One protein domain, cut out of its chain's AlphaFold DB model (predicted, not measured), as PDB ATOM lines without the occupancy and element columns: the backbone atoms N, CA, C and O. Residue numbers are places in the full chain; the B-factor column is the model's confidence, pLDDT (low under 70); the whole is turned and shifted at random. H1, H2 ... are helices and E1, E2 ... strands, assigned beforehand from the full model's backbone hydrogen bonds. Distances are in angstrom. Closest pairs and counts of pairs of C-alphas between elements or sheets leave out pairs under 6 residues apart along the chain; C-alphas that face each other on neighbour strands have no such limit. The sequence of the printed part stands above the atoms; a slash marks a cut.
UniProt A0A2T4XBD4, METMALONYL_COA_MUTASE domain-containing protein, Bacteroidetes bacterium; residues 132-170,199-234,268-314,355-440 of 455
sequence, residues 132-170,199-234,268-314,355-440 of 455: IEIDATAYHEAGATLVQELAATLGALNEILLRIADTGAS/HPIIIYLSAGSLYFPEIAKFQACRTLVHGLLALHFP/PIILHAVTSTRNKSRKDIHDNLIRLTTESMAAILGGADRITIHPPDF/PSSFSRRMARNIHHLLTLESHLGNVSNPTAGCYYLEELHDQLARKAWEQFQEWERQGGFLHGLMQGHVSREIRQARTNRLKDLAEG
ATOM      1  N   ILE A 132     105.695 157.289  98.878       81.25
ATOM      2  CA  ILE A 132     106.141 158.598  98.372       81.25
ATOM      3  C   ILE A 132     107.634 158.511  98.062       81.25
ATOM      4  O   ILE A 132     108.435 158.328  98.975       81.25
ATOM      5  N   GLU A 133     108.022 158.690  96.801       81.44
ATOM      6  CA  GLU A 133     109.429 158.695  96.390       81.44
ATOM      7  C   GLU A 133     109.899 160.094  95.991       81.44
ATOM      8  O   GLU A 133     109.228 160.806  95.242       81.44
ATOM      9  N   ILE A 134     111.075 160.483  96.481       86.38
ATOM     10  CA  ILE A 134     111.728 161.747  96.141       86.38
ATOM     11  C   ILE A 134     113.148 161.449  95.696       86.38
ATOM     12  O   ILE A 134     113.978 161.025  96.501       86.38
ATOM     13  N   ASP A 135     113.437 161.714  94.427       84.25
ATOM     14  CA  ASP A 135     114.787 161.597  93.895       84.25
ATOM     15  C   ASP A 135     115.494 162.953  93.856       84.25
ATOM     16  O   ASP A 135     115.205 163.811  93.018       84.25
ATOM     17  N   ALA A 136     116.441 163.148  94.777       88.19
ATOM     18  CA  ALA A 136     117.286 164.333  94.812       88.19
ATOM     19  C   ALA A 136     118.665 164.125  94.154       88.19
ATOM     20  O   ALA A 136     119.395 165.101  93.946       88.19
ATOM     21  N   THR A 137     119.007 162.891  93.759       84.75
ATOM     22  CA  THR A 137     120.294 162.556  93.121       84.75
ATOM     23  C   THR A 137     120.476 163.328  91.814       84.75
ATOM     24  O   THR A 137     121.554 163.860  91.535       84.75
ATOM     25  N   ALA A 138     119.389 163.519  91.058       82.00
ATOM     26  CA  ALA A 138     119.386 164.277  89.811       82.00
ATOM     27  C   ALA A 138     119.904 165.716  89.991       82.00
ATOM     28  O   ALA A 138     120.672 166.211  89.156       82.00
ATOM     29  N   TYR A 139     119.556 166.388  91.097       87.19
ATOM     30  CA  TYR A 139     120.052 167.735  91.390       87.19
ATOM     31  C   TYR A 139     121.552 167.716  91.699       87.19
ATOM     32  O   TYR A 139     122.300 168.547  91.172       87.19
ATOM     33  N   HIS A 140     122.016 166.745  92.492       88.94
ATOM     34  CA  HIS A 140     123.436 166.570  92.795       88.94
ATOM     35  C   HIS A 140     124.266 166.393  91.523       88.94
ATOM     36  O   HIS A 140     125.247 167.118  91.298       88.94
ATOM     37  N   GLU A 141     123.841 165.475  90.653       84.38
ATOM     38  CA  GLU A 141     124.504 165.208  89.381       84.38
ATOM     39  C   GLU A 141     124.407 166.430  88.453       84.38
ATOM     40  O   GLU A 141     125.345 166.736  87.713       84.38
ATOM     41  N   ALA A 142     123.305 167.196  88.483       81.75
ATOM     42  CA  ALA A 142     123.164 168.470  87.758       81.75
ATOM     43  C   ALA A 142     124.139 169.561  88.238       81.75
ATOM     44  O   ALA A 142     124.386 170.526  87.508       81.75
ATOM     45  N   GLY A 143     124.760 169.369  89.402       83.12
ATOM     46  CA  GLY A 143     125.795 170.229  89.962       83.12
ATOM     47  C   GLY A 143     125.362 171.003  91.201       83.12
ATOM     48  O   GLY A 143     126.068 171.940  91.578       83.12
ATOM     49  N   ALA A 144     124.253 170.606  91.829       88.88
ATOM     50  CA  ALA A 144     123.797 171.191  93.078       88.88
ATOM     51  C   ALA A 144     124.862 171.042  94.171       88.88
ATOM     52  O   ALA A 144     125.674 170.104  94.175       88.88
ATOM     53  N   THR A 145     124.876 172.008  95.076       95.88
ATOM     54  CA  THR A 145     125.568 171.897  96.360       95.88
ATOM     55  C   THR A 145     124.778 170.959  97.293       95.88
ATOM     56  O   THR A 145     123.610 170.664  97.031       95.88
ATOM     57  N   LEU A 146     125.380 170.480  98.382       96.56
ATOM     58  CA  LEU A 146     124.701 169.675  99.407       96.56
ATOM     59  C   LEU A 146     123.511 170.436 100.011       96.56
ATOM     60  O   LEU A 146     122.447 169.856 100.221       96.56
ATOM     61  N   VAL A 147     123.673 171.744 100.241       97.31
ATOM     62  CA  VAL A 147     122.595 172.636 100.704       97.31
ATOM     63  C   VAL A 147     121.425 172.643  99.717       97.31
ATOM     64  O   VAL A 147     120.275 172.488 100.124       97.31
ATOM     65  N   GLN A 148     121.710 172.787  98.420       96.69
ATOM     66  CA  GLN A 148     120.690 172.813  97.370       96.69
ATOM     67  C   GLN A 148     120.005 171.451  97.187       96.69
ATOM     68  O   GLN A 148     118.797 171.412  96.981       96.69
ATOM     69  N   GLU A 149     120.742 170.341  97.284       97.06
ATOM     70  CA  GLU A 149     120.196 168.977  97.217       97.06
ATOM     71  C   GLU A 149     119.198 168.715  98.361       97.06
ATOM     72  O   GLU A 149     118.082 168.239  98.128       97.06
ATOM     73  N   LEU A 150     119.549 169.107  99.592       98.12
ATOM     74  CA  LEU A 150     118.647 169.016 100.744       98.12
ATOM     75  C   LEU A 150     117.437 169.944 100.609       98.12
ATOM     76  O   LEU A 150     116.310 169.513 100.845       98.12
ATOM     77  N   ALA A 151     117.642 171.197 100.201       97.81
ATOM     78  CA  ALA A 151     116.542 172.135  99.988       97.81
ATOM     79  C   ALA A 151     115.570 171.634  98.908       97.81
ATOM     80  O   ALA A 151     114.360 171.786  99.056       97.81
ATOM     81  N   ALA A 152     116.080 170.991  97.852       93.88
ATOM     82  CA  ALA A 152     115.262 170.447  96.767       93.88
ATOM     83  C   ALA A 152     114.462 169.232  97.229       93.88
ATOM     84  O   ALA A 152     113.298 169.089  96.868       93.88
ATOM     85  N   THR A 153     115.059 168.410  98.095       96.12
ATOM     86  CA  THR A 153     114.362 167.313  98.775       96.12
ATOM     87  C   THR A 153     113.172 167.837  99.582       96.12
ATOM     88  O   THR A 153     112.064 167.320  99.454       96.12
ATOM     89  N   LEU A 154     113.378 168.890 100.386       97.31
ATOM     90  CA  LEU A 154     112.313 169.497 101.192       97.31
ATOM     91  C   LEU A 154     111.244 170.165 100.333       97.31
ATOM     92  O   LEU A 154     110.063 169.984 100.603       97.31
ATOM     93  N   GLY A 155     111.651 170.894  99.294       93.88
ATOM     94  CA  GLY A 155     110.741 171.519  98.340       93.88
ATOM     95  C   GLY A 155     109.846 170.495  97.648       93.88
ATOM     96  O   GLY A 155     108.627 170.634  97.663       93.88
ATOM     97  N   ALA A 156     110.435 169.425  97.109       88.94
ATOM     98  CA  ALA A 156     109.689 168.345  96.471       88.94
ATOM     99  C   ALA A 156     108.731 167.654  97.450       88.94
ATOM    100  O   ALA A 156     107.561 167.451  97.123       88.94
ATOM    101  N   LEU A 157     109.195 167.342  98.668       90.69
ATOM    102  CA  LEU A 157     108.346 166.743  99.695       90.69
ATOM    103  C   LEU A 157     107.182 167.660 100.073       90.69
ATOM    104  O   LEU A 157     106.049 167.200 100.150       90.69
ATOM    105  N   ASN A 158     107.448 168.947 100.294       93.62
ATOM    106  CA  ASN A 158     106.435 169.920 100.686       93.62
ATOM    107  C   ASN A 158     105.318 170.017  99.639       93.62
ATOM    108  O   ASN A 158     104.144 169.938  99.988       93.62
ATOM    109  N   GLU A 159     105.675 170.100  98.358       86.38
ATOM    110  CA  GLU A 159     104.721 170.132  97.240       86.38
ATOM    111  C   GLU A 159     103.847 168.870  97.192       86.38
ATOM    112  O   GLU A 159     102.635 168.954  96.991       86.38
ATOM    113  N   ILE A 160     104.443 167.692  97.412       84.88
ATOM    114  CA  ILE A 160     103.708 166.421  97.465       84.88
ATOM    115  C   ILE A 160     102.750 166.402  98.664       84.88
ATOM    116  O   ILE A 160     101.576 166.074  98.500       84.88
ATOM    117  N   LEU A 161     103.224 166.779  99.855       85.19
ATOM    118  CA  LEU A 161     102.412 166.793 101.075       85.19
ATOM    119  C   LEU A 161     101.229 167.762 100.967       85.19
ATOM    120  O   LEU A 161     100.117 167.397 101.347       85.19
ATOM    121  N   LEU A 162     101.439 168.955 100.400       85.06
ATOM    122  CA  LEU A 162     100.373 169.933 100.160       85.06
ATOM    123  C   LEU A 162      99.298 169.380  99.216       85.06
ATOM    124  O   LEU A 162      98.109 169.504  99.498       85.06
ATOM    125  N   ARG A 163      99.693 168.692  98.139       80.19
ATOM    126  CA  ARG A 163      98.740 168.061  97.207       80.19
ATOM    127  C   ARG A 163      97.952 166.935  97.858       80.19
ATOM    128  O   ARG A 163      96.749 166.824  97.641       80.19
ATOM    129  N   ILE A 164      98.621 166.100  98.652       77.44
ATOM    130  CA  ILE A 164      97.966 165.032  99.413       77.44
ATOM    131  C   ILE A 164      96.917 165.646 100.351       77.44
ATOM    132  O   ILE A 164      95.760 165.219 100.331       77.44
ATOM    133  N   ALA A 165      97.274 166.716 101.068       76.75
ATOM    134  CA  ALA A 165      96.348 167.446 101.928       76.75
ATOM    135  C   ALA A 165      95.144 168.025 101.154       76.75
ATOM    136  O   ALA A 165      94.006 167.861 101.600       76.75
ATOM    137  N   ASP A 166      95.360 168.617  99.973       75.06
ATOM    138  CA  ASP A 166      94.289 169.164  99.120       75.06
ATOM    139  C   ASP A 166      93.316 168.084  98.614       75.06
ATOM    140  O   ASP A 166      92.119 168.338  98.456       75.06
ATOM    141  N   THR A 167      93.800 166.858  98.385       68.19
ATOM    142  CA  THR A 167      92.953 165.717  97.984       68.19
ATOM    143  C   THR A 167      92.142 165.115  99.138       68.19
ATOM    144  O   THR A 167      91.277 164.270  98.902       68.19
ATOM    145  N   GLY A 168      92.396 165.533 100.383       59.00
ATOM    146  CA  GLY A 168      91.789 164.958 101.587       59.00
ATOM    147  C   GLY A 168      92.294 163.552 101.932       59.00
ATOM    148  O   GLY A 168      91.757 162.923 102.846       59.00
ATOM    149  N   ALA A 169      93.312 163.053 101.225       56.69
ATOM    150  CA  ALA A 169      94.014 161.830 101.572       56.69
ATOM    151  C   ALA A 169      94.975 162.116 102.734       56.69
ATOM    152  O   ALA A 169      95.721 163.091 102.706       56.69
ATOM    153  N   SER A 170      94.974 161.276 103.770       52.31
ATOM    154  CA  SER A 170      96.014 161.349 104.798       52.31
ATOM    155  C   SER A 170      97.189 160.459 104.391       52.31
ATOM    156  O   SER A 170      96.959 159.276 104.134       52.31
ATOM    157  N   HIS A 199     102.057 155.301 104.109       70.06
ATOM    158  CA  HIS A 199     102.909 155.213 102.926       70.06
ATOM    159  C   HIS A 199     104.353 155.598 103.300       70.06
ATOM    160  O   HIS A 199     104.568 156.722 103.766       70.06
ATOM    161  N   PRO A 200     105.353 154.703 103.151       76.06
ATOM    162  CA  PRO A 200     106.750 155.049 103.378       76.06
ATOM    163  C   PRO A 200     107.180 156.217 102.494       76.06
ATOM    164  O   PRO A 200     106.796 156.297 101.327       76.06
ATOM    165  N   ILE A 201     108.025 157.084 103.049       82.94
ATOM    166  CA  ILE A 201     108.689 158.157 102.306       82.94
ATOM    167  C   ILE A 201     110.109 157.689 102.004       82.94
ATOM    168  O   ILE A 201     110.923 157.535 102.917       82.94
ATOM    169  N   ILE A 202     110.406 157.449 100.731       84.31
ATOM    170  CA  ILE A 202     111.719 157.030 100.244       84.31
ATOM    171  C   ILE A 202     112.408 158.239  99.621       84.31
ATOM    172  O   ILE A 202     111.879 158.873  98.712       84.31
ATOM    173  N   ILE A 203     113.600 158.562 100.114       87.25
ATOM    174  CA  ILE A 203     114.382 159.706  99.648       87.25
ATOM    175  C   ILE A 203     115.701 159.198  99.087       87.25
ATOM    176  O   ILE A 203     116.518 158.646  99.828       87.25
ATOM    177  N   TYR A 204     115.924 159.424  97.797       90.94
ATOM    178  CA  TYR A 204     117.186 159.126  97.137       90.94
ATOM    179  C   TYR A 204     118.116 160.340  97.233       90.94
ATOM    180  O   TYR A 204     117.778 161.434  96.780       90.94
ATOM    181  N   LEU A 205     119.294 160.143  97.825       92.00
ATOM    182  CA  LEU A 205     120.341 161.159  97.979       92.00
ATOM    183  C   LEU A 205     121.645 160.654  97.376       92.00
ATOM    184  O   LEU A 205     122.016 159.494  97.567       92.00
ATOM    185  N   SER A 206     122.388 161.532  96.707       93.25
ATOM    186  CA  SER A 206     123.708 161.163  96.200       93.25
ATOM    187  C   SER A 206     124.721 161.072  97.345       93.25
ATOM    188  O   SER A 206     124.586 161.748  98.355       93.25
ATOM    189  N   ALA A 207     125.775 160.277  97.208       93.94
ATOM    190  CA  ALA A 207     126.934 160.277  98.097       93.94
ATOM    191  C   ALA A 207     128.166 160.675  97.280       93.94
ATOM    192  O   ALA A 207     128.615 159.923  96.414       93.94
ATOM    193  N   GLY A 208     128.673 161.885  97.503       92.62
ATOM    194  CA  GLY A 208     129.805 162.474  96.794       92.62
ATOM    195  C   GLY A 208     131.119 162.479  97.584       92.62
ATOM    196  O   GLY A 208     131.298 161.814  98.598       92.62
ATOM    197  N   SER A 209     132.087 163.265  97.110       89.31
ATOM    198  CA  SER A 209     133.477 163.227  97.601       89.31
ATOM    199  C   SER A 209     133.714 163.888  98.963       89.31
ATOM    200  O   SER A 209     134.795 163.738  99.531       89.31
ATOM    201  N   LEU A 210     132.764 164.668  99.482       92.06
ATOM    202  CA  LEU A 210     132.944 165.409 100.730       92.06
ATOM    203  C   LEU A 210     132.616 164.524 101.936       92.06
ATOM    204  O   LEU A 210     131.545 164.636 102.510       92.06
ATOM    205  N   TYR A 211     133.555 163.675 102.350       95.00
ATOM    206  CA  TYR A 211     133.322 162.625 103.351       95.00
ATOM    207  C   TYR A 211     132.513 163.058 104.594       95.00
ATOM    208  O   TYR A 211     131.441 162.517 104.849       95.00
ATOM    209  N   PHE A 212     132.981 164.052 105.362       95.62
ATOM    210  CA  PHE A 212     132.270 164.496 106.572       95.62
ATOM    211  C   PHE A 212     130.981 165.286 106.280       95.62
ATOM    212  O   PHE A 212     129.976 165.008 106.936       95.62
ATOM    213  N   PRO A 213     130.952 166.225 105.311       95.62
ATOM    214  CA  PRO A 213     129.696 166.855 104.899       95.62
ATOM    215  C   PRO A 213     128.630 165.882 104.394       95.62
ATOM    216  O   PRO A 213     127.458 166.101 104.665       95.62
ATOM    217  N   GLU A 214     129.008 164.798 103.714       96.81
ATOM    218  CA  GLU A 214     128.066 163.768 103.265       96.81
ATOM    219  C   GLU A 214     127.460 163.015 104.455       96.81
ATOM    220  O   GLU A 214     126.242 162.879 104.520       96.81
ATOM    221  N   ILE A 215     128.267 162.628 105.456       96.19
ATOM    222  CA  ILE A 215     127.754 162.057 106.719       96.19
ATOM    223  C   ILE A 215     126.711 162.996 107.339       96.19
ATOM    224  O   ILE A 215     125.595 162.577 107.655       96.19
ATOM    225  N   ALA A 216     127.064 164.276 107.479       96.19
ATOM    226  CA  ALA A 216     126.175 165.287 108.039       96.19
ATOM    227  C   ALA A 216     124.921 165.507 107.176       96.19
ATOM    228  O   ALA A 216     123.855 165.768 107.727       96.19
ATOM    229  N   LYS A 217     125.008 165.362 105.846       97.50
ATOM    230  CA  LYS A 217     123.877 165.510 104.920       97.50
ATOM    231  C   LYS A 217     122.789 164.479 105.173       97.50
ATOM    232  O   LYS A 217     121.627 164.859 105.278       97.50
ATOM    233  N   PHE A 218     123.141 163.200 105.295       95.56
ATOM    234  CA  PHE A 218     122.151 162.150 105.567       95.56
ATOM    235  C   PHE A 218     121.459 162.370 106.919       95.56
ATOM    236  O   PHE A 218     120.233 162.273 107.016       95.56
ATOM    237  N   GLN A 219     122.219 162.767 107.942       92.69
ATOM    238  CA  GLN A 219     121.660 163.085 109.256       92.69
ATOM    239  C   GLN A 219     120.750 164.321 109.210       92.69
ATOM    240  O   GLN A 219     119.640 164.284 109.740       92.69
ATOM    241  N   ALA A 220     121.193 165.395 108.551       96.44
ATOM    242  CA  ALA A 220     120.425 166.623 108.387       96.44
ATOM    243  C   ALA A 220     119.143 166.375 107.583       96.44
ATOM    244  O   ALA A 220     118.090 166.872 107.970       96.44
ATOM    245  N   CYS A 221     119.189 165.563 106.520       96.94
ATOM    246  CA  CYS A 221     118.004 165.179 105.754       96.94
ATOM    247  C   CYS A 221     116.942 164.553 106.662       96.94
ATOM    248  O   CYS A 221     115.808 165.026 106.692       96.94
ATOM    249  N   ARG A 222     117.326 163.555 107.471       91.12
ATOM    250  CA  ARG A 222     116.410 162.900 108.415       91.12
ATOM    251  C   ARG A 222     115.797 163.916 109.387       91.12
ATOM    252  O   ARG A 222     114.578 163.945 109.540       91.12
ATOM    253  N   THR A 223     116.616 164.785 109.990       90.12
ATOM    254  CA  THR A 223     116.152 165.848 110.901       90.12
ATOM    255  C   THR A 223     115.160 166.798 110.227       90.12
ATOM    256  O   THR A 223     114.098 167.079 110.784       90.12
ATOM    257  N   LEU A 224     115.484 167.288 109.029       96.19
ATOM    258  CA  LEU A 224     114.669 168.266 108.310       96.19
ATOM    259  C   LEU A 224     113.347 167.664 107.828       96.19
ATOM    260  O   LEU A 224     112.312 168.310 107.949       96.19
ATOM    261  N   VAL A 225     113.363 166.427 107.328       92.62
ATOM    262  CA  VAL A 225     112.158 165.721 106.867       92.62
ATOM    263  C   VAL A 225     111.223 165.443 108.038       92.62
ATOM    264  O   VAL A 225     110.034 165.731 107.941       92.62
ATOM    265  N   HIS A 226     111.742 164.966 109.176       88.50
ATOM    266  CA  HIS A 226     110.932 164.836 110.391       88.50
ATOM    267  C   HIS A 226     110.358 166.182 110.843       88.50
ATOM    268  O   HIS A 226     109.182 166.251 111.200       88.50
ATOM    269  N   GLY A 227     111.163 167.249 110.808       90.44
ATOM    270  CA  GLY A 227     110.707 168.602 111.117       90.44
ATOM    271  C   GLY A 227     109.572 169.061 110.201       90.44
ATOM    272  O   GLY A 227     108.554 169.544 110.689       90.44
ATOM    273  N   LEU A 228     109.707 168.850 108.889       92.06
ATOM    274  CA  LEU A 228     108.692 169.205 107.897       92.06
ATOM    275  C   LEU A 228     107.401 168.401 108.095       92.06
ATOM    276  O   LEU A 228     106.318 168.978 108.109       92.06
ATOM    277  N   LEU A 229     107.500 167.089 108.325       88.81
ATOM    278  CA  LEU A 229     106.338 166.246 108.619       88.81
ATOM    279  C   LEU A 229     105.621 166.683 109.897       88.81
ATOM    280  O   LEU A 229     104.397 166.702 109.920       88.81
ATOM    281  N   ALA A 230     106.354 167.081 110.939       86.94
ATOM    282  CA  ALA A 230     105.754 167.575 112.176       86.94
ATOM    283  C   ALA A 230     104.978 168.892 111.978       86.94
ATOM    284  O   ALA A 230     104.026 169.152 112.710       86.94
ATOM    285  N   LEU A 231     105.362 169.715 110.992       89.06
ATOM    286  CA  LEU A 231     104.622 170.930 110.623       89.06
ATOM    287  C   LEU A 231     103.315 170.614 109.886       89.06
ATOM    288  O   LEU A 231     102.318 171.294 110.114       89.06
ATOM    289  N   HIS A 232     103.315 169.589 109.029       84.75
ATOM    290  CA  HIS A 232     102.119 169.137 108.305       84.75
ATOM    291  C   HIS A 232     101.175 168.297 109.184       84.75
ATOM    292  O   HIS A 232      99.959 168.380 109.029       84.75
ATOM    293  N   PHE A 233     101.717 167.533 110.140       81.81
ATOM    294  CA  PHE A 233     100.980 166.610 111.016       81.81
ATOM    295  C   PHE A 233     101.286 166.866 112.507       81.81
ATOM    296  O   PHE A 233     101.984 166.069 113.148       81.81
ATOM    297  N   PRO A 234     100.759 167.957 113.098       70.06
ATOM    298  CA  PRO A 234     101.068 168.355 114.475       70.06
ATOM    299  C   PRO A 234     100.548 167.381 115.548       70.06
ATOM    300  O   PRO A 234     101.081 167.361 116.655       70.06
ATOM    301  N   PRO A 268     107.223 155.869 107.940       77.44
ATOM    302  CA  PRO A 268     108.617 155.454 107.938       77.44
ATOM    303  C   PRO A 268     109.389 156.197 106.840       77.44
ATOM    304  O   PRO A 268     109.008 156.165 105.671       77.44
ATOM    305  N   ILE A 269     110.490 156.848 107.225       83.06
ATOM    306  CA  ILE A 269     111.414 157.521 106.304       83.06
ATOM    307  C   ILE A 269     112.556 156.562 105.979       83.06
ATOM    308  O   ILE A 269     113.215 156.058 106.893       83.06
ATOM    309  N   ILE A 270     112.789 156.334 104.689       82.88
ATOM    310  CA  ILE A 270     113.859 155.490 104.157       82.88
ATOM    311  C   ILE A 270     114.803 156.378 103.346       82.88
ATOM    312  O   ILE A 270     114.424 156.910 102.307       82.88
ATOM    313  N   LEU A 271     116.045 156.517 103.801       84.62
ATOM    314  CA  LEU A 271     117.104 157.193 103.058       84.62
ATOM    315  C   LEU A 271     117.847 156.182 102.184       84.62
ATOM    316  O   LEU A 271     118.502 155.266 102.689       84.62
ATOM    317  N   HIS A 272     117.777 156.362 100.869       88.06
ATOM    318  CA  HIS A 272     118.510 155.570  99.889       88.06
ATOM    319  C   HIS A 272     119.695 156.376  99.355       88.06
ATOM    320  O   HIS A 272     119.540 157.323  98.593       88.06
ATOM    321  N   ALA A 273     120.907 155.989  99.739       87.31
ATOM    322  CA  ALA A 273     122.132 156.599  99.241       87.31
ATOM    323  C   ALA A 273     122.542 156.028  97.876       87.31
ATOM    324  O   ALA A 273     122.601 154.812  97.705       87.31
ATOM    325  N   VAL A 274     122.905 156.882  96.925       88.94
ATOM    326  CA  VAL A 274     123.438 156.478  95.617       88.94
ATOM    327  C   VAL A 274     124.803 157.125  95.424       88.94
ATOM    328  O   VAL A 274     124.928 158.339  95.484       88.94
ATOM    329  N   THR A 275     125.868 156.350  95.225       87.81
ATOM    330  CA  THR A 275     127.206 156.935  95.002       87.81
ATOM    331  C   THR A 275     127.208 157.854  93.782       87.81
ATOM    332  O   THR A 275     126.677 157.471  92.751       87.81
ATOM    333  N   SER A 276     127.827 159.029  93.854       89.31
ATOM    334  CA  SER A 276     127.768 160.018  92.770       89.31
ATOM    335  C   SER A 276     128.592 159.607  91.546       89.31
ATOM    336  O   SER A 276     129.685 159.046  91.679       89.31
ATOM    337  N   THR A 277     128.135 159.958  90.341       84.75
ATOM    338  CA  THR A 277     128.937 159.806  89.110       84.75
ATOM    339  C   THR A 277     129.788 161.041  88.804       84.75
ATOM    340  O   THR A 277     130.823 160.950  88.139       84.75
ATOM    341  N   ARG A 278     129.412 162.197  89.363       84.81
ATOM    342  CA  ARG A 278     130.009 163.523  89.136       84.81
ATOM    343  C   ARG A 278     131.519 163.599  89.360       84.81
ATOM    344  O   ARG A 278     132.201 164.385  88.700       84.81
ATOM    345  N   ASN A 279     132.051 162.829  90.306       86.12
ATOM    346  CA  ASN A 279     133.468 162.855  90.684       86.12
ATOM    347  C   ASN A 279     134.281 161.675  90.117       86.12
ATOM    348  O   ASN A 279     135.443 161.513  90.490       86.12
ATOM    349  N   LYS A 280     133.688 160.861  89.236       86.25
ATOM    350  CA  LYS A 280     134.314 159.658  88.681       86.25
ATOM    351  C   LYS A 280     135.147 159.974  87.439       86.25
ATOM    352  O   LYS A 280     134.793 160.819  86.615       86.25
ATOM    353  N   SER A 281     136.275 159.281  87.301       84.12
ATOM    354  CA  SER A 281     137.200 159.443  86.178       84.12
ATOM    355  C   SER A 281     137.035 158.339  85.148       84.12
ATOM    356  O   SER A 281     137.045 157.159  85.486       84.12
ATOM    357  N   ARG A 282     136.952 158.719  83.867       80.69
ATOM    358  CA  ARG A 282     137.060 157.766  82.745       80.69
ATOM    359  C   ARG A 282     138.495 157.297  82.518       80.69
ATOM    360  O   ARG A 282     138.694 156.255  81.907       80.69
ATOM    361  N   LYS A 283     139.481 158.095  82.942       78.81
ATOM    362  CA  LYS A 283     140.907 157.836  82.697       78.81
ATOM    363  C   LYS A 283     141.483 156.874  83.735       78.81
ATOM    364  O   LYS A 283     142.245 155.990  83.365       78.81
ATOM    365  N   ASP A 284     141.081 157.034  84.995       81.00
ATOM    366  CA  ASP A 284     141.479 156.154  86.091       81.00
ATOM    367  C   ASP A 284     140.249 155.567  86.790       81.00
ATOM    368  O   ASP A 284     139.632 156.172  87.669       81.00
ATOM    369  N   ILE A 285     139.880 154.366  86.348       84.12
ATOM    370  CA  ILE A 285     138.753 153.600  86.886       84.12
ATOM    371  C   ILE A 285     139.108 152.992  88.253       84.12
ATOM    372  O   ILE A 285     138.215 152.716  89.054       84.12
ATOM    373  N   HIS A 286     140.389 152.780  88.559       87.69
ATOM    374  CA  HIS A 286     140.791 152.157  89.819       87.69
ATOM    375  C   HIS A 286     140.625 153.123  90.987       87.69
ATOM    376  O   HIS A 286     140.082 152.731  92.020       87.69
ATOM    377  N   ASP A 287     140.951 154.398  90.793       89.69
ATOM    378  CA  ASP A 287     140.700 155.427  91.804       89.69
ATOM    379  C   ASP A 287     139.202 155.617  92.085       89.69
ATOM    380  O   ASP A 287     138.807 155.992  93.194       89.69
ATOM    381  N   ASN A 288     138.326 155.295  91.124       90.75
ATOM    382  CA  ASN A 288     136.884 155.296  91.368       90.75
ATOM    383  C   ASN A 288     136.486 154.290  92.455       90.75
ATOM    384  O   ASN A 288     135.552 154.579  93.195       90.75
ATOM    385  N   LEU A 289     137.201 153.172  92.632       92.31
ATOM    386  CA  LEU A 289     136.931 152.240  93.736       92.31
ATOM    387  C   LEU A 289     137.163 152.886  95.103       92.31
ATOM    388  O   LEU A 289     136.382 152.662  96.028       92.31
ATOM    389  N   ILE A 290     138.205 153.712  95.230       93.50
ATOM    390  CA  ILE A 290     138.503 154.434  96.473       93.50
ATOM    391  C   ILE A 290     137.387 155.444  96.751       93.50
ATOM    392  O   ILE A 290     136.837 155.459  97.853       93.50
ATOM    393  N   ARG A 291     136.983 156.214  95.728       93.81
ATOM    394  CA  ARG A 291     135.866 157.172  95.816       93.81
ATOM    395  C   ARG A 291     134.583 156.485  96.277       93.81
ATOM    396  O   ARG A 291     134.041 156.853  97.316       93.81
ATOM    397  N   LEU A 292     134.176 155.425  95.574       92.44
ATOM    398  CA  LEU A 292     132.985 154.632  95.890       92.44
ATOM    399  C   LEU A 292     133.023 154.085  97.321       92.44
ATOM    400  O   LEU A 292     132.012 154.111  98.016       92.44
ATOM    401  N   THR A 293     134.187 153.624  97.788       95.25
ATOM    402  CA  THR A 293     134.346 153.112  99.157       95.25
ATOM    403  C   THR A 293     134.137 154.219 100.191       95.25
ATOM    404  O   THR A 293     133.385 154.031 101.146       95.25
ATOM    405  N   THR A 294     134.753 155.390  99.993       96.12
ATOM    406  CA  THR A 294     134.601 156.528 100.917       96.12
ATOM    407  C   THR A 294     133.184 157.098 100.929       96.12
ATOM    408  O   THR A 294     132.659 157.390 102.000       96.12
ATOM    409  N   GLU A 295     132.540 157.185  99.766       95.94
ATOM    410  CA  GLU A 295     131.142 157.610  99.611       95.94
ATOM    411  C   GLU A 295     130.193 156.648 100.320       95.94
ATOM    412  O   GLU A 295     129.307 157.067 101.063       95.94
ATOM    413  N   SER A 296     130.427 155.345 100.151       91.12
ATOM    414  CA  SER A 296     129.619 154.310 100.789       91.12
ATOM    415  C   SER A 296     129.758 154.332 102.305       91.12
ATOM    416  O   SER A 296     128.770 154.238 103.027       91.12
ATOM    417  N   MET A 297     130.983 154.506 102.798       94.75
ATOM    418  CA  MET A 297     131.248 154.648 104.225       94.75
ATOM    419  C   MET A 297     130.577 155.905 104.798       94.75
ATOM    420  O   MET A 297     129.980 155.826 105.870       94.75
ATOM    421  N   ALA A 298     130.614 157.034 104.082       95.56
ATOM    422  CA  ALA A 298     129.935 158.259 104.496       95.56
ATOM    423  C   ALA A 298     128.411 158.075 104.582       95.56
ATOM    424  O   ALA A 298     127.806 158.457 105.582       95.56
ATOM    425  N   ALA A 299     127.801 157.429 103.584       88.81
ATOM    426  CA  ALA A 299     126.373 157.118 103.589       88.81
ATOM    427  C   ALA A 299     125.969 156.221 104.773       88.81
ATOM    428  O   ALA A 299     125.006 156.521 105.477       88.81
ATOM    429  N   ILE A 300     126.737 155.157 105.039       85.81
ATOM    430  CA  ILE A 300     126.482 154.240 106.162       85.81
ATOM    431  C   ILE A 300     126.605 154.978 107.504       85.81
ATOM    432  O   ILE A 300     125.711 154.895 108.342       85.81
ATOM    433  N   LEU A 301     127.679 155.750 107.703       87.81
ATOM    434  CA  LEU A 301     127.901 156.527 108.932       87.81
ATOM    435  C   LEU A 301     126.889 157.665 109.123       87.81
ATOM    436  O   LEU A 301     126.640 158.081 110.255       87.81
ATOM    437  N   GLY A 302     126.328 158.169 108.024       86.19
ATOM    438  CA  GLY A 302     125.244 159.146 108.012       86.19
ATOM    439  C   GLY A 302     123.867 158.551 108.328       86.19
ATOM    440  O   GLY A 302     122.921 159.308 108.547       86.19
ATOM    441  N   GLY A 303     123.744 157.221 108.393       81.62
ATOM    442  CA  GLY A 303     122.492 156.530 108.707       81.62
ATOM    443  C   GLY A 303     121.563 156.337 107.507       81.62
ATOM    444  O   GLY A 303     120.341 156.404 107.672       81.62
ATOM    445  N   ALA A 304     122.123 156.133 106.307       82.94
ATOM    446  CA  ALA A 304     121.357 155.677 105.150       82.94
ATOM    447  C   ALA A 304     120.803 154.259 105.388       82.94
ATOM    448  O   ALA A 304     121.524 153.373 105.846       82.94
ATOM    449  N   ASP A 305     119.531 154.043 105.055       80.19
ATOM    450  CA  ASP A 305     118.847 152.755 105.223       80.19
ATOM    451  C   ASP A 305     119.147 151.801 104.054       80.19
ATOM    452  O   ASP A 305     119.185 150.581 104.219       80.19
ATOM    453  N   ARG A 306     119.371 152.361 102.859       84.50
ATOM    454  CA  ARG A 306     119.730 151.634 101.634       84.50
ATOM    455  C   ARG A 306     120.917 152.295 100.954       84.50
ATOM    456  O   ARG A 306     121.101 153.506 101.056       84.50
ATOM    457  N   ILE A 307     121.702 151.505 100.224       80.62
ATOM    458  CA  ILE A 307     122.818 152.018  99.433       80.62
ATOM    459  C   ILE A 307     122.912 151.338  98.067       80.62
ATOM    460  O   ILE A 307     122.949 150.112  97.971       80.62
ATOM    461  N   THR A 308     123.019 152.148  97.018       84.94
ATOM    462  CA  THR A 308     123.420 151.736  95.674       84.94
ATOM    463  C   THR A 308     124.834 152.233  95.404       84.94
ATOM    464  O   THR A 308     125.104 153.433  95.420       84.94
ATOM    465  N   ILE A 309     125.734 151.294  95.121       83.38
ATOM    466  CA  ILE A 309     127.117 151.577  94.735       83.38
ATOM    467  C   ILE A 309     127.218 151.389  93.227       83.38
ATOM    468  O   ILE A 309     127.006 150.285  92.716       83.38
ATOM    469  N   HIS A 310     127.541 152.455  92.504       85.81
ATOM    470  CA  HIS A 310     127.766 152.366  91.071       85.81
ATOM    471  C   HIS A 310     129.022 151.543  90.767       85.81
ATOM    472  O   HIS A 310     130.000 151.583  91.516       85.81
ATOM    473  N   PRO A 311     129.038 150.807  89.646       87.75
ATOM    474  CA  PRO A 311     130.262 150.210  89.137       87.75
ATOM    475  C   PRO A 311     131.351 151.271  88.899       87.75
ATOM    476  O   PRO A 311     131.039 152.375  88.459       87.75
ATOM    477  N   PRO A 312     132.637 150.966  89.139       86.88
ATOM    478  CA  PRO A 312     133.727 151.933  88.965       86.88
ATOM    479  C   PRO A 312     133.894 152.449  87.525       86.88
ATOM    480  O   PRO A 312     134.479 153.511  87.326       86.88
ATOM    481  N   ASP A 313     133.396 151.716  86.528       84.19
ATOM    482  CA  ASP A 313     133.375 152.087  85.108       84.19
ATOM    483  C   ASP A 313     132.067 152.779  84.675       84.19
ATOM    484  O   ASP A 313     131.930 153.155  83.511       84.19
ATOM    485  N   PHE A 314     131.113 152.974  85.592       81.56
ATOM    486  CA  PHE A 314     129.858 153.664  85.318       81.56
ATOM    487  C   PHE A 314     130.036 155.179  85.434       81.56
ATOM    488  O   PHE A 314     130.299 155.713  86.513       81.56
ATOM    489  N   PRO A 355     128.217 148.565  82.257       75.25
ATOM    490  CA  PRO A 355     129.316 148.178  83.137       75.25
ATOM    491  C   PRO A 355     129.754 146.727  82.936       75.25
ATOM    492  O   PRO A 355     128.936 145.853  82.623       75.25
ATOM    493  N   SER A 356     131.028 146.420  83.168       81.25
ATOM    494  CA  SER A 356     131.484 145.030  83.089       81.25
ATOM    495  C   SER A 356     130.930 144.181  84.249       81.25
ATOM    496  O   SER A 356     130.617 144.683  85.334       81.25
ATOM    497  N   SER A 357     130.842 142.858  84.064       80.44
ATOM    498  CA  SER A 357     130.473 141.937  85.155       80.44
ATOM    499  C   SER A 357     131.476 141.980  86.314       80.44
ATOM    500  O   SER A 357     131.105 141.786  87.474       80.44
ATOM    501  N   PHE A 358     132.743 142.277  86.015       87.06
ATOM    502  CA  PHE A 358     133.788 142.473  87.009       87.06
ATOM    503  C   PHE A 358     133.540 143.734  87.843       87.06
ATOM    504  O   PHE A 358     133.566 143.665  89.071       87.06
ATOM    505  N   SER A 359     133.217 144.851  87.194       84.38
ATOM    506  CA  SER A 359     132.926 146.136  87.836       84.38
ATOM    507  C   SER A 359     131.696 146.062  88.740       84.38
ATOM    508  O   SER A 359     131.752 146.506  89.886       84.38
ATOM    509  N   ARG A 360     130.619 145.403  88.285       83.56
ATOM    510  CA  ARG A 360     129.440 145.119  89.126       83.56
ATOM    511  C   ARG A 360     129.796 144.301  90.368       83.56
ATOM    512  O   ARG A 360     129.345 144.616  91.467       83.56
ATOM    513  N   ARG A 361     130.641 143.274  90.217       83.94
ATOM    514  CA  ARG A 361     131.113 142.469  91.355       83.94
ATOM    515  C   ARG A 361     131.932 143.304  92.339       83.94
ATOM    516  O   ARG A 361     131.756 143.136  93.539       83.94
ATOM    517  N   MET A 362     132.803 144.189  91.854       86.56
ATOM    518  CA  MET A 362     133.586 145.073  92.722       86.56
ATOM    519  C   MET A 362     132.691 146.017  93.527       86.56
ATOM    520  O   MET A 362     132.850 146.086  94.741       86.56
ATOM    521  N   ALA A 363     131.706 146.657  92.888       81.50
ATOM    522  CA  ALA A 363     130.739 147.509  93.580       81.50
ATOM    523  C   ALA A 363     129.975 146.751  94.680       81.50
ATOM    524  O   ALA A 363     129.916 147.209  95.820       81.50
ATOM    525  N   ARG A 364     129.481 145.538  94.388       82.88
ATOM    526  CA  ARG A 364     128.824 144.686  95.394       82.88
ATOM    527  C   ARG A 364     129.766 144.276  96.531       82.88
ATOM    528  O   ARG A 364     129.365 144.250  97.689       82.88
ATOM    529  N   ASN A 365     131.025 143.971  96.227       86.56
ATOM    530  CA  ASN A 365     131.991 143.569  97.246       86.56
ATOM    531  C   ASN A 365     132.347 144.708  98.211       86.56
ATOM    532  O   ASN A 365     132.586 144.413  99.375       86.56
ATOM    533  N   ILE A 366     132.327 145.980  97.785       84.88
ATOM    534  CA  ILE A 366     132.501 147.122  98.704       84.88
ATOM    535  C   ILE A 366     131.464 147.050  99.832       84.88
ATOM    536  O   ILE A 366     131.821 147.167 101.002       84.88
ATOM    537  N   HIS A 367     130.202 146.766  99.504       77.69
ATOM    538  CA  HIS A 367     129.146 146.602 100.502       77.69
ATOM    539  C   HIS A 367     129.440 145.455 101.487       77.69
ATOM    540  O   HIS A 367     129.318 145.630 102.702       77.69
ATOM    541  N   HIS A 368     129.877 144.296 100.983       80.00
ATOM    542  CA  HIS A 368     130.243 143.158 101.830       80.00
ATOM    543  C   HIS A 368     131.436 143.463 102.737       80.00
ATOM    544  O   HIS A 368     131.371 143.153 103.920       80.00
ATOM    545  N   LEU A 369     132.485 144.106 102.221       87.12
ATOM    546  CA  LEU A 369     133.658 144.480 103.012       87.12
ATOM    547  C   LEU A 369     133.279 145.445 104.142       87.12
ATOM    548  O   LEU A 369     133.666 145.230 105.288       87.12
ATOM    549  N   LEU A 370     132.474 146.470 103.838       83.00
ATOM    550  CA  LEU A 370     132.038 147.455 104.832       83.00
ATOM    551  C   LEU A 370     131.113 146.855 105.905       83.00
ATOM    552  O   LEU A 370     131.116 147.292 107.054       83.00
ATOM    553  N   THR A 371     130.319 145.848 105.551       75.44
ATOM    554  CA  THR A 371     129.350 145.251 106.481       75.44
ATOM    555  C   THR A 371     129.953 144.092 107.276       75.44
ATOM    556  O   THR A 371     129.823 144.038 108.496       75.44
ATOM    557  N   LEU A 372     130.614 143.156 106.592       81.12
ATOM    558  CA  LEU A 372     131.008 141.859 107.144       81.12
ATOM    559  C   LEU A 372     132.435 141.838 107.695       81.12
ATOM    560  O   LEU A 372     132.695 141.069 108.615       81.12
ATOM    561  N   GLU A 373     133.347 142.653 107.154       91.88
ATOM    562  CA  GLU A 373     134.762 142.643 107.557       91.88
ATOM    563  C   GLU A 373     135.149 143.863 108.393       91.88
ATOM    564  O   GLU A 373     135.831 143.724 109.406       91.88
ATOM    565  N   SER A 374     134.707 145.067 108.011       89.38
ATOM    566  CA  SER A 374     134.973 146.270 108.811       89.38
ATOM    567  C   SER A 374     133.959 146.487 109.934       89.38
ATOM    568  O   SER A 374     134.201 147.313 110.814       89.38
ATOM    569  N   HIS A 375     132.847 145.742 109.921       85.69
ATOM    570  CA  HIS A 375     131.788 145.805 110.929       85.69
ATOM    571  C   HIS A 375     131.182 147.207 111.109       85.69
ATOM    572  O   HIS A 375     130.723 147.559 112.199       85.69
ATOM    573  N   LEU A 376     131.153 148.013 110.038       76.00
ATOM    574  CA  LEU A 376     130.718 149.414 110.088       76.00
ATOM    575  C   LEU A 376     129.254 149.572 110.544       76.00
ATOM    576  O   LEU A 376     128.888 150.617 111.073       76.00
ATOM    577  N   GLY A 377     128.432 148.529 110.385       69.50
ATOM    578  CA  GLY A 377     127.025 148.500 110.796       69.50
ATOM    579  C   GLY A 377     126.747 148.005 112.223       69.50
ATOM    580  O   GLY A 377     125.591 148.007 112.634       69.50
ATOM    581  N   ASN A 378     127.761 147.578 112.990       79.94
ATOM    582  CA  ASN A 378     127.537 146.942 114.300       79.94
ATOM    583  C   ASN A 378     127.174 147.928 115.422       79.94
ATOM    584  O   ASN A 378     126.635 147.521 116.450       79.94
ATOM    585  N   VAL A 379     127.498 149.213 115.260       75.56
ATOM    586  CA  VAL A 379     127.189 150.268 116.234       75.56
ATOM    587  C   VAL A 379     126.165 151.205 115.613       75.56
ATOM    588  O   VAL A 379     126.396 151.752 114.539       75.56
ATOM    589  N   SER A 380     125.040 151.420 116.295       76.12
ATOM    590  CA  SER A 380     124.055 152.413 115.870       76.12
ATOM    591  C   SER A 380     124.617 153.825 116.022       76.12
ATOM    592  O   SER A 380     125.059 154.185 117.112       76.12
ATOM    593  N   ASN A 381     124.563 154.611 114.945       76.25
ATOM    594  CA  ASN A 381     124.995 156.009 114.891       76.25
ATOM    595  C   ASN A 381     126.353 156.279 115.587       76.25
ATOM    596  O   ASN A 381     126.421 157.023 116.568       76.25
ATOM    597  N   PRO A 382     127.461 155.694 115.096       82.94
ATOM    598  CA  PRO A 382     128.773 155.805 115.741       82.94
ATOM    599  C   PRO A 382     129.351 157.230 115.712       82.94
ATOM    600  O   PRO A 382     130.355 157.506 116.364       82.94
ATOM    601  N   THR A 383     128.742 158.133 114.943       86.44
ATOM    602  CA  THR A 383     129.139 159.538 114.821       86.44
ATOM    603  C   THR A 383     128.481 160.436 115.872       86.44
ATOM    604  O   THR A 383     128.913 161.579 116.032       86.44
ATOM    605  N   ALA A 384     127.493 159.928 116.620       80.38
ATOM    606  CA  ALA A 384     126.803 160.666 117.673       80.38
ATOM    607  C   ALA A 384     127.781 161.225 118.716       80.38
ATOM    608  O   ALA A 384     128.651 160.517 119.232       80.38
ATOM    609  N   GLY A 385     127.626 162.506 119.056       82.94
ATOM    610  CA  GLY A 385     128.493 163.175 120.028       82.94
ATOM    611  C   GLY A 385     129.858 163.605 119.480       82.94
ATOM    612  O   GLY A 385     130.645 164.207 120.215       82.94
ATOM    613  N   CYS A 386     130.148 163.368 118.196       90.12
ATOM    614  CA  CYS A 386     131.287 163.983 117.522       90.12
ATOM    615  C   CYS A 386     131.043 165.490 117.362       90.12
ATOM    616  O   CYS A 386     130.252 165.906 116.523       90.12
ATOM    617  N   TYR A 387     131.759 166.322 118.126       89.94
ATOM    618  CA  TYR A 387     131.532 167.777 118.157       89.94
ATOM    619  C   TYR A 387     131.581 168.435 116.775       89.94
ATOM    620  O   TYR A 387     130.823 169.357 116.503       89.94
ATOM    621  N   TYR A 388     132.471 167.945 115.914       91.06
ATOM    622  CA  TYR A 388     132.598 168.425 114.546       91.06
ATOM    623  C   TYR A 388     131.366 168.080 113.698       91.06
ATOM    624  O   TYR A 388     130.796 168.962 113.061       91.06
ATOM    625  N   LEU A 389     130.946 166.812 113.694       92.44
ATOM    626  CA  LEU A 389     129.819 166.370 112.870       92.44
ATOM    627  C   LEU A 389     128.491 166.956 113.355       92.44
ATOM    628  O   LEU A 389     127.667 167.308 112.523       92.44
ATOM    629  N   GLU A 390     128.316 167.134 114.665       89.31
ATOM    630  CA  GLU A 390     127.139 167.799 115.242       89.31
ATOM    631  C   GLU A 390     127.032 169.267 114.790       89.31
ATOM    632  O   GLU A 390     125.956 169.727 114.416       89.31
ATOM    633  N   GLU A 391     128.144 170.010 114.777       89.56
ATOM    634  CA  GLU A 391     128.166 171.400 114.297       89.56
ATOM    635  C   GLU A 391     127.956 171.472 112.777       89.56
ATOM    636  O   GLU A 391     127.192 172.305 112.291       89.56
ATOM    637  N   LEU A 392     128.578 170.566 112.019       91.94
ATOM    638  CA  LEU A 392     128.413 170.496 110.567       91.94
ATOM    639  C   LEU A 392     126.981 170.129 110.164       91.94
ATOM    640  O   LEU A 392     126.434 170.744 109.250       91.94
ATOM    641  N   HIS A 393     126.360 169.179 110.867       93.25
ATOM    642  CA  HIS A 393     124.942 168.852 110.739       93.25
ATOM    643  C   HIS A 393     124.085 170.099 110.940       93.25
ATOM    644  O   HIS A 393     123.247 170.405 110.098       93.25
ATOM    645  N   ASP A 394     124.286 170.825 112.041       91.81
ATOM    646  CA  ASP A 394     123.473 171.987 112.415       91.81
ATOM    647  C   ASP A 394     123.625 173.137 111.400       91.81
ATOM    648  O   ASP A 394     122.637 173.730 110.961       91.81
ATOM    649  N   GLN A 395     124.854 173.416 110.945       92.94
ATOM    650  CA  GLN A 395     125.106 174.391 109.877       92.94
ATOM    651  C   GLN A 395     124.440 173.990 108.557       92.94
ATOM    652  O   GLN A 395     123.811 174.831 107.912       92.94
ATOM    653  N   LEU A 396     124.564 172.723 108.156       95.31
ATOM    654  CA  LEU A 396     123.976 172.223 106.917       95.31
ATOM    655  C   LEU A 396     122.445 172.246 106.975       95.31
ATOM    656  O   LEU A 396     121.811 172.714 106.032       95.31
ATOM    657  N   ALA A 397     121.855 171.823 108.095       96.56
ATOM    658  CA  ALA A 397     120.414 171.837 108.303       96.56
ATOM    659  C   ALA A 397     119.839 173.258 108.241       96.56
ATOM    660  O   ALA A 397     118.878 173.494 107.511       96.56
ATOM    661  N   ARG A 398     120.461 174.225 108.935       95.94
ATOM    662  CA  ARG A 398     120.045 175.637 108.884       95.94
ATOM    663  C   ARG A 398     120.114 176.209 107.473       95.94
ATOM    664  O   ARG A 398     119.129 176.762 107.003       95.94
ATOM    665  N   LYS A 399     121.240 176.029 106.779       96.88
ATOM    666  CA  LYS A 399     121.422 176.549 105.415       96.88
ATOM    667  C   LYS A 399     120.444 175.922 104.423       96.88
ATOM    668  O   LYS A 399     119.886 176.629 103.592       96.88
ATOM    669  N   ALA A 400     120.217 174.610 104.510       97.88
ATOM    670  CA  ALA A 400     119.242 173.922 103.666       97.88
ATOM    671  C   ALA A 400     117.816 174.418 103.937       97.88
ATOM    672  O   ALA A 400     117.060 174.651 102.997       97.88
ATOM    673  N   TRP A 401     117.467 174.634 105.207       97.88
ATOM    674  CA  TRP A 401     116.177 175.196 105.595       97.88
ATOM    675  C   TRP A 401     115.993 176.633 105.092       97.88
ATOM    676  O   TRP A 401     114.950 176.952 104.530       97.88
ATOM    677  N   GLU A 402     117.011 177.486 105.223       97.69
ATOM    678  CA  GLU A 402     117.013 178.854 104.689       97.69
ATOM    679  C   GLU A 402     116.846 178.867 103.162       97.69
ATOM    680  O   GLU A 402     116.018 179.613 102.640       97.69
ATOM    681  N   GLN A 403     117.580 178.008 102.445       97.25
ATOM    682  CA  GLN A 403     117.471 177.869 100.990       97.25
ATOM    683  C   GLN A 403     116.077 177.380 100.566       97.25
ATOM    684  O   GLN A 403     115.512 177.899  99.603       97.25
ATOM    685  N   PHE A 404     115.501 176.419 101.292       97.69
ATOM    686  CA  PHE A 404     114.125 175.964 101.086       97.69
ATOM    687  C   PHE A 404     113.122 177.109 101.300       97.69
ATOM    688  O   PHE A 404     112.305 177.380 100.425       97.69
ATOM    689  N   GLN A 405     113.225 177.846 102.411       97.62
ATOM    690  CA  GLN A 405     112.359 178.994 102.703       97.62
ATOM    691  C   GLN A 405     112.475 180.111 101.659       97.62
ATOM    692  O   GLN A 405     111.493 180.803 101.383       97.62
ATOM    693  N   GLU A 406     113.664 180.321 101.094       96.75
ATOM    694  CA  GLU A 406     113.871 181.258  99.993       96.75
ATOM    695  C   GLU A 406     113.072 180.841  98.756       96.75
ATOM    696  O   GLU A 406     112.320 181.654  98.220       96.75
ATOM    697  N   TRP A 407     113.169 179.575  98.342       94.69
ATOM    698  CA  TRP A 407     112.396 179.057  97.211       94.69
ATOM    699  C   TRP A 407     110.885 179.102  97.464       94.69
ATOM    700  O   TRP A 407     110.135 179.513  96.579       94.69
ATOM    701  N   GLU A 408     110.431 178.793  98.678       95.38
ATOM    702  CA  GLU A 408     109.014 178.909  99.049       95.38
ATOM    703  C   GLU A 408     108.506 180.356  98.945       95.38
ATOM    704  O   GLU A 408     107.437 180.610  98.385       95.38
ATOM    705  N   ARG A 409     109.293 181.344  99.393       96.19
ATOM    706  CA  ARG A 409     108.926 182.771  99.300       96.19
ATOM    707  C   ARG A 409     108.784 183.259  97.857       96.19
ATOM    708  O   ARG A 409     108.082 184.238  97.609       96.19
ATOM    709  N   GLN A 410     109.441 182.588  96.917       92.06
ATOM    710  CA  GLN A 410     109.384 182.887  95.487       92.06
ATOM    711  C   GLN A 410     108.213 182.196  94.766       92.06
ATOM    712  O   GLN A 410     108.150 182.222  93.537       92.06
ATOM    713  N   GLY A 411     107.263 181.628  95.514       89.44
ATOM    714  CA  GLY A 411     106.036 181.039  94.975       89.44
ATOM    715  C   GLY A 411     105.999 179.512  95.003       89.44
ATOM    716  O   GLY A 411     105.158 178.936  94.318       89.44
ATOM    717  N   GLY A 412     106.885 178.875  95.773       87.88
ATOM    718  CA  GLY A 412     106.960 177.421  95.918       87.88
ATOM    719  C   GLY A 412     108.050 176.786  95.057       87.88
ATOM    720  O   GLY A 412     108.448 177.311  94.008       87.88
ATOM    721  N   PHE A 413     108.541 175.632  95.503       85.62
ATOM    722  CA  PHE A 413     109.604 174.897  94.821       85.62
ATOM    723  C   PHE A 413     109.240 174.513  93.380       85.62
ATOM    724  O   PHE A 413     110.040 174.723  92.461       85.62
ATOM    725  N   LEU A 414     108.023 174.003  93.152       84.69
ATOM    726  CA  LEU A 414     107.588 173.581  91.820       84.69
ATOM    727  C   LEU A 414     107.491 174.768  90.860       84.69
ATOM    728  O   LEU A 414     107.951 174.693  89.719       84.69
ATOM    729  N   HIS A 415     106.935 175.883  91.331       83.00
ATOM    730  CA  HIS A 415     106.885 177.116  90.554       83.00
ATOM    731  C   HIS A 415     108.299 177.587  90.186       83.00
ATOM    732  O   HIS A 415     108.571 177.900  89.024       83.00
ATOM    733  N   GLY A 416     109.227 177.564  91.148       79.62
ATOM    734  CA  GLY A 416     110.632 177.904  90.936       79.62
ATOM    735  C   GLY A 416     111.333 177.013  89.904       79.62
ATOM    736  O   GLY A 416     112.146 177.514  89.119       79.62
ATOM    737  N   LEU A 417     111.005 175.718  89.859       81.69
ATOM    738  CA  LEU A 417     111.472 174.793  88.820       81.69
ATOM    739  C   LEU A 417     110.894 175.140  87.444       81.69
ATOM    740  O   LEU A 417     111.659 175.265  86.489       81.69
ATOM    741  N   MET A 418     109.580 175.367  87.342       79.38
ATOM    742  CA  MET A 418     108.914 175.716  86.077       79.38
ATOM    743  C   MET A 418     109.425 177.039  85.489       79.38
ATOM    744  O   MET A 418     109.618 177.153  84.283       79.38
ATOM    745  N   GLN A 419     109.720 178.030  86.337       81.94
ATOM    746  CA  GLN A 419     110.328 179.307  85.930       81.94
ATOM    747  C   GLN A 419     111.853 179.208  85.696       81.94
ATOM    748  O   GLN A 419     112.531 180.195  85.364       81.94
ATOM    749  N   GLY A 420     112.436 178.026  85.917       80.88
ATOM    750  CA  GLY A 420     113.858 177.736  85.765       80.88
ATOM    751  C   GLY A 420     114.768 178.441  86.774       80.88
ATOM    752  O   GLY A 420     115.978 178.485  86.550       80.88
ATOM    753  N   HIS A 421     114.228 179.023  87.849       83.69
ATOM    754  CA  HIS A 421     115.002 179.720  88.880       83.69
ATOM    755  C   HIS A 421     115.928 178.759  89.629       83.69
ATOM    756  O   HIS A 421     117.146 178.937  89.597       83.69
ATOM    757  N   VAL A 422     115.362 177.680  90.181       83.88
ATOM    758  CA  VAL A 422     116.105 176.626  90.895       83.88
ATOM    759  C   VAL A 422     117.227 176.071  90.013       83.88
ATOM    760  O   VAL A 422     118.386 175.959  90.413       83.88
ATOM    761  N   SER A 423     116.920 175.797  88.747       84.56
ATOM    762  CA  SER A 423     117.892 175.238  87.811       84.56
ATOM    763  C   SER A 423     118.988 176.222  87.403       84.56
ATOM    764  O   SER A 423     120.087 175.786  87.060       84.56
ATOM    765  N   ARG A 424     118.720 177.537  87.408       86.25
ATOM    766  CA  ARG A 424     119.754 178.566  87.211       86.25
ATOM    767  C   ARG A 424     120.709 178.613  88.402       86.25
ATOM    768  O   ARG A 424     121.914 178.654  88.175       86.25
ATOM    769  N   GLU A 425     120.206 178.542  89.632       89.31
ATOM    770  CA  GLU A 425     121.048 178.514  90.838       89.31
ATOM    771  C   GLU A 425     121.950 177.274  90.888       89.31
ATOM    772  O   GLU A 425     123.155 177.389  91.126       89.31
ATOM    773  N   ILE A 426     121.404 176.096  90.576       88.12
ATOM    774  CA  ILE A 426     122.178 174.847  90.480       88.12
ATOM    775  C   ILE A 426     123.259 174.953  89.391       88.12
ATOM    776  O   ILE A 426     124.420 174.592  89.601       88.12
ATOM    777  N   ARG A 427     122.916 175.503  88.218       87.12
ATOM    778  CA  ARG A 427     123.889 175.747  87.137       87.12
ATOM    779  C   ARG A 427     124.967 176.755  87.531       87.12
ATOM    780  O   ARG A 427     126.114 176.609  87.101       87.12
ATOM    781  N   GLN A 428     124.632 177.754  88.344       89.50
ATOM    782  CA  GLN A 428     125.605 178.712  88.855       89.50
ATOM    783  C   GLN A 428     126.592 178.036  89.813       89.50
ATOM    784  O   GLN A 428     127.799 178.210  89.646       89.50
ATOM    785  N   ALA A 429     126.104 177.212  90.747       89.44
ATOM    786  CA  ALA A 429     126.955 176.423  91.637       89.44
ATOM    787  C   ALA A 429     127.909 175.520  90.842       89.44
ATOM    788  O   ALA A 429     129.121 175.531  91.059       89.44
ATOM    789  N   ARG A 430     127.390 174.822  89.823       87.88
ATOM    790  CA  ARG A 430     128.215 174.028  88.902       87.88
ATOM    791  C   ARG A 430     129.294 174.858  88.210       87.88
ATOM    792  O   ARG A 430     130.443 174.430  88.161       87.88
ATOM    793  N   THR A 431     128.929 176.014  87.660       89.19
ATOM    794  CA  THR A 431     129.866 176.905  86.958       89.19
ATOM    795  C   THR A 431     130.982 177.376  87.889       89.19
ATOM    796  O   THR A 431     132.149 177.339  87.505       89.19
ATOM    797  N   ASN A 432     130.646 177.753  89.125       90.88
ATOM    798  CA  ASN A 432     131.625 178.157  90.135       90.88
ATOM    799  C   ASN A 432     132.593 177.013  90.462       90.88
ATOM    800  O   ASN A 432     133.803 177.206  90.403       90.88
ATOM    801  N   ARG A 433     132.074 175.800  90.685       88.44
ATOM    802  CA  ARG A 433     132.893 174.609  90.947       88.44
ATOM    803  C   ARG A 433     133.851 174.287  89.799       88.44
ATOM    804  O   ARG A 433     135.016 173.974  90.027       88.44
ATOM    805  N   LEU A 434     133.376 174.371  88.554       86.56
ATOM    806  CA  LEU A 434     134.214 174.153  87.369       86.56
ATOM    807  C   LEU A 434     135.296 175.227  87.229       86.56
ATOM    808  O   LEU A 434     136.416 174.914  86.831       86.56
ATOM    809  N   LYS A 435     134.981 176.477  87.584       89.12
ATOM    810  CA  LYS A 435     135.959 177.564  87.637       89.12
ATOM    811  C   LYS A 435     137.026 177.302  88.702       89.12
ATOM    812  O   LYS A 435     138.208 177.406  88.394       89.12
ATOM    813  N   ASP A 436     136.638 176.902  89.910       87.38
ATOM    814  CA  ASP A 436     137.590 176.594  90.984       87.38
ATOM    815  C   ASP A 436     138.475 175.380  90.654       87.38
ATOM    816  O   ASP A 436     139.649 175.355  91.030       87.38
ATOM    817  N   LEU A 437     137.948 174.398  89.914       84.25
ATOM    818  CA  LEU A 437     138.734 173.289  89.366       84.25
ATOM    819  C   LEU A 437     139.742 173.777  88.312       84.25
ATOM    820  O   LEU A 437     140.909 173.400  88.364       84.25
ATOM    821  N   ALA A 438     139.318 174.636  87.380       83.25
ATOM    822  CA  ALA A 438     140.193 175.191  86.344       83.25
ATOM    823  C   ALA A 438     141.297 176.100  86.918       83.25
ATOM    824  O   ALA A 438     142.401 176.144  86.384       83.25
ATOM    825  N   GLU A 439     141.013 176.804  88.016       87.62
ATOM    826  CA  GLU A 439     141.972 177.644  88.746       87.62
ATOM    827  C   GLU A 439     142.866 176.842  89.714       87.62
ATOM    828  O   GLU A 439     143.740 177.418  90.358       87.62
ATOM    829  N   GLY A 440     142.656 175.525  89.844       82.38
ATOM    830  CA  GLY A 440     143.439 174.649  90.725       82.38
ATOM    831  C   GLY A 440     143.164 174.826  92.223       82.38
ATOM    832  O   GLY A 440     143.892 174.269  93.045       82.38
TER     833      GLY A 440
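This is residues 132 to 170, 199 to 234, 268 to 314 and 355 to 440 of the 455 residues of the protein "METMALONYL_COA_MUTASE domain-containing protein" of Bacteroidetes bacterium (UniProt A0A2T4XBD4). A small curled sheet of four parallel strands is covered on one face by the long helices H2, H3 and H4, and H6 crosses over H2 and H3 as a further layer. H5 packs on H4; the short H7 follows H6 at a corner and packs on H2, H8 then runs back the opposite way to H6 and packs on H1, which is on the opposite face of the sheet from H2, H3 and H4, and residues 435 to 440 stick out. The printed part has 208 residues, with eight named helices and four named strands in the order E1 H1 H2 E2 H3 E3 H4 E4 H5 H6 H7 H8. The sheet's order is E1 E2 E3 E4 and the class is mixed, helices and strands; the whole is compact, with a radius of gyration of the C-alphas of 17.6 A and spans of 49 by 42 by 36 A.

The twisted sheet holds E1, residues 132 to 135, E2, 201 to 207, E3, 269 to 275, and E4, 306 to 308. Within hydrogen-bond range are N 134 and O 202, 2.9 A, between E1 and E2; N 205 and O 272, 2.9 A, between E2 and E3; and N 308 and O 273, 2.8 A, between E3 and E4. H1, residues 137 to 142, is on the sheet, over none of its strands. On the opposite face are H2, residues 146 to 166, over E1 and E2, H3, 211 to 232, over E2 and E3, and H4, 285 to 301, over E3. E3, H4 and E4 form a strand-helix-strand unit, two parallel neighbour strands with a helix between, with a right-handed crossover. H2 and H3 touch at a shallow tilt of 20 degrees, closest at the C-alphas of Leu 150 and Cys 221, 6.3 A. H5, residues 357 to 373, touches H4, closest at the C-alphas of Ile 366 and Thr 293, 6.3 A. H6, residues 387 to 409, touches H3 at a steep tilt of 50 degrees, closest at the C-alphas of His 393 and Ala 216, 4.6 A. H7, residues 413 to 418, touches the hub H2, closest at the C-alphas of Phe 413 and Gly 155, 5.0 A. H8, residues 421 to 438, touches H1 with residues 426 to 430 alone, closest at the C-alphas of Ile 426 and Ala 142, 7.0 A. Every O i to N i+4 pair is within hydrogen-bond range in H1, H2, H3, H6, H7 and H8, against 11 of 13 in H4 and 12 of 13 in H5.

E1 begins at C-alpha 132, (106.141, 158.598, 98.372). H2 is 30.4 A long, H3 32.3 A, H4 24.7 A, H6 33.0 A and H8 25.7 A. H5, 22.8 A, has a kink of 29 degrees near residue 367. H8 ends at C-alpha 438, (140.193, 175.191, 86.344).

The C-alphas of Gly 168 and Gly 440, the two farthest apart, are 53.7 A apart. Three cuts leave out residues 171 to 198, 235 to 267 and 315 to 354, with C-alpha gaps of 9.4 A, 16.3 A and 5.9 A. Of the links that are printed whole, H5 to H6 is long. The pLDDT is under 70 at residues 167 to 170 and 377.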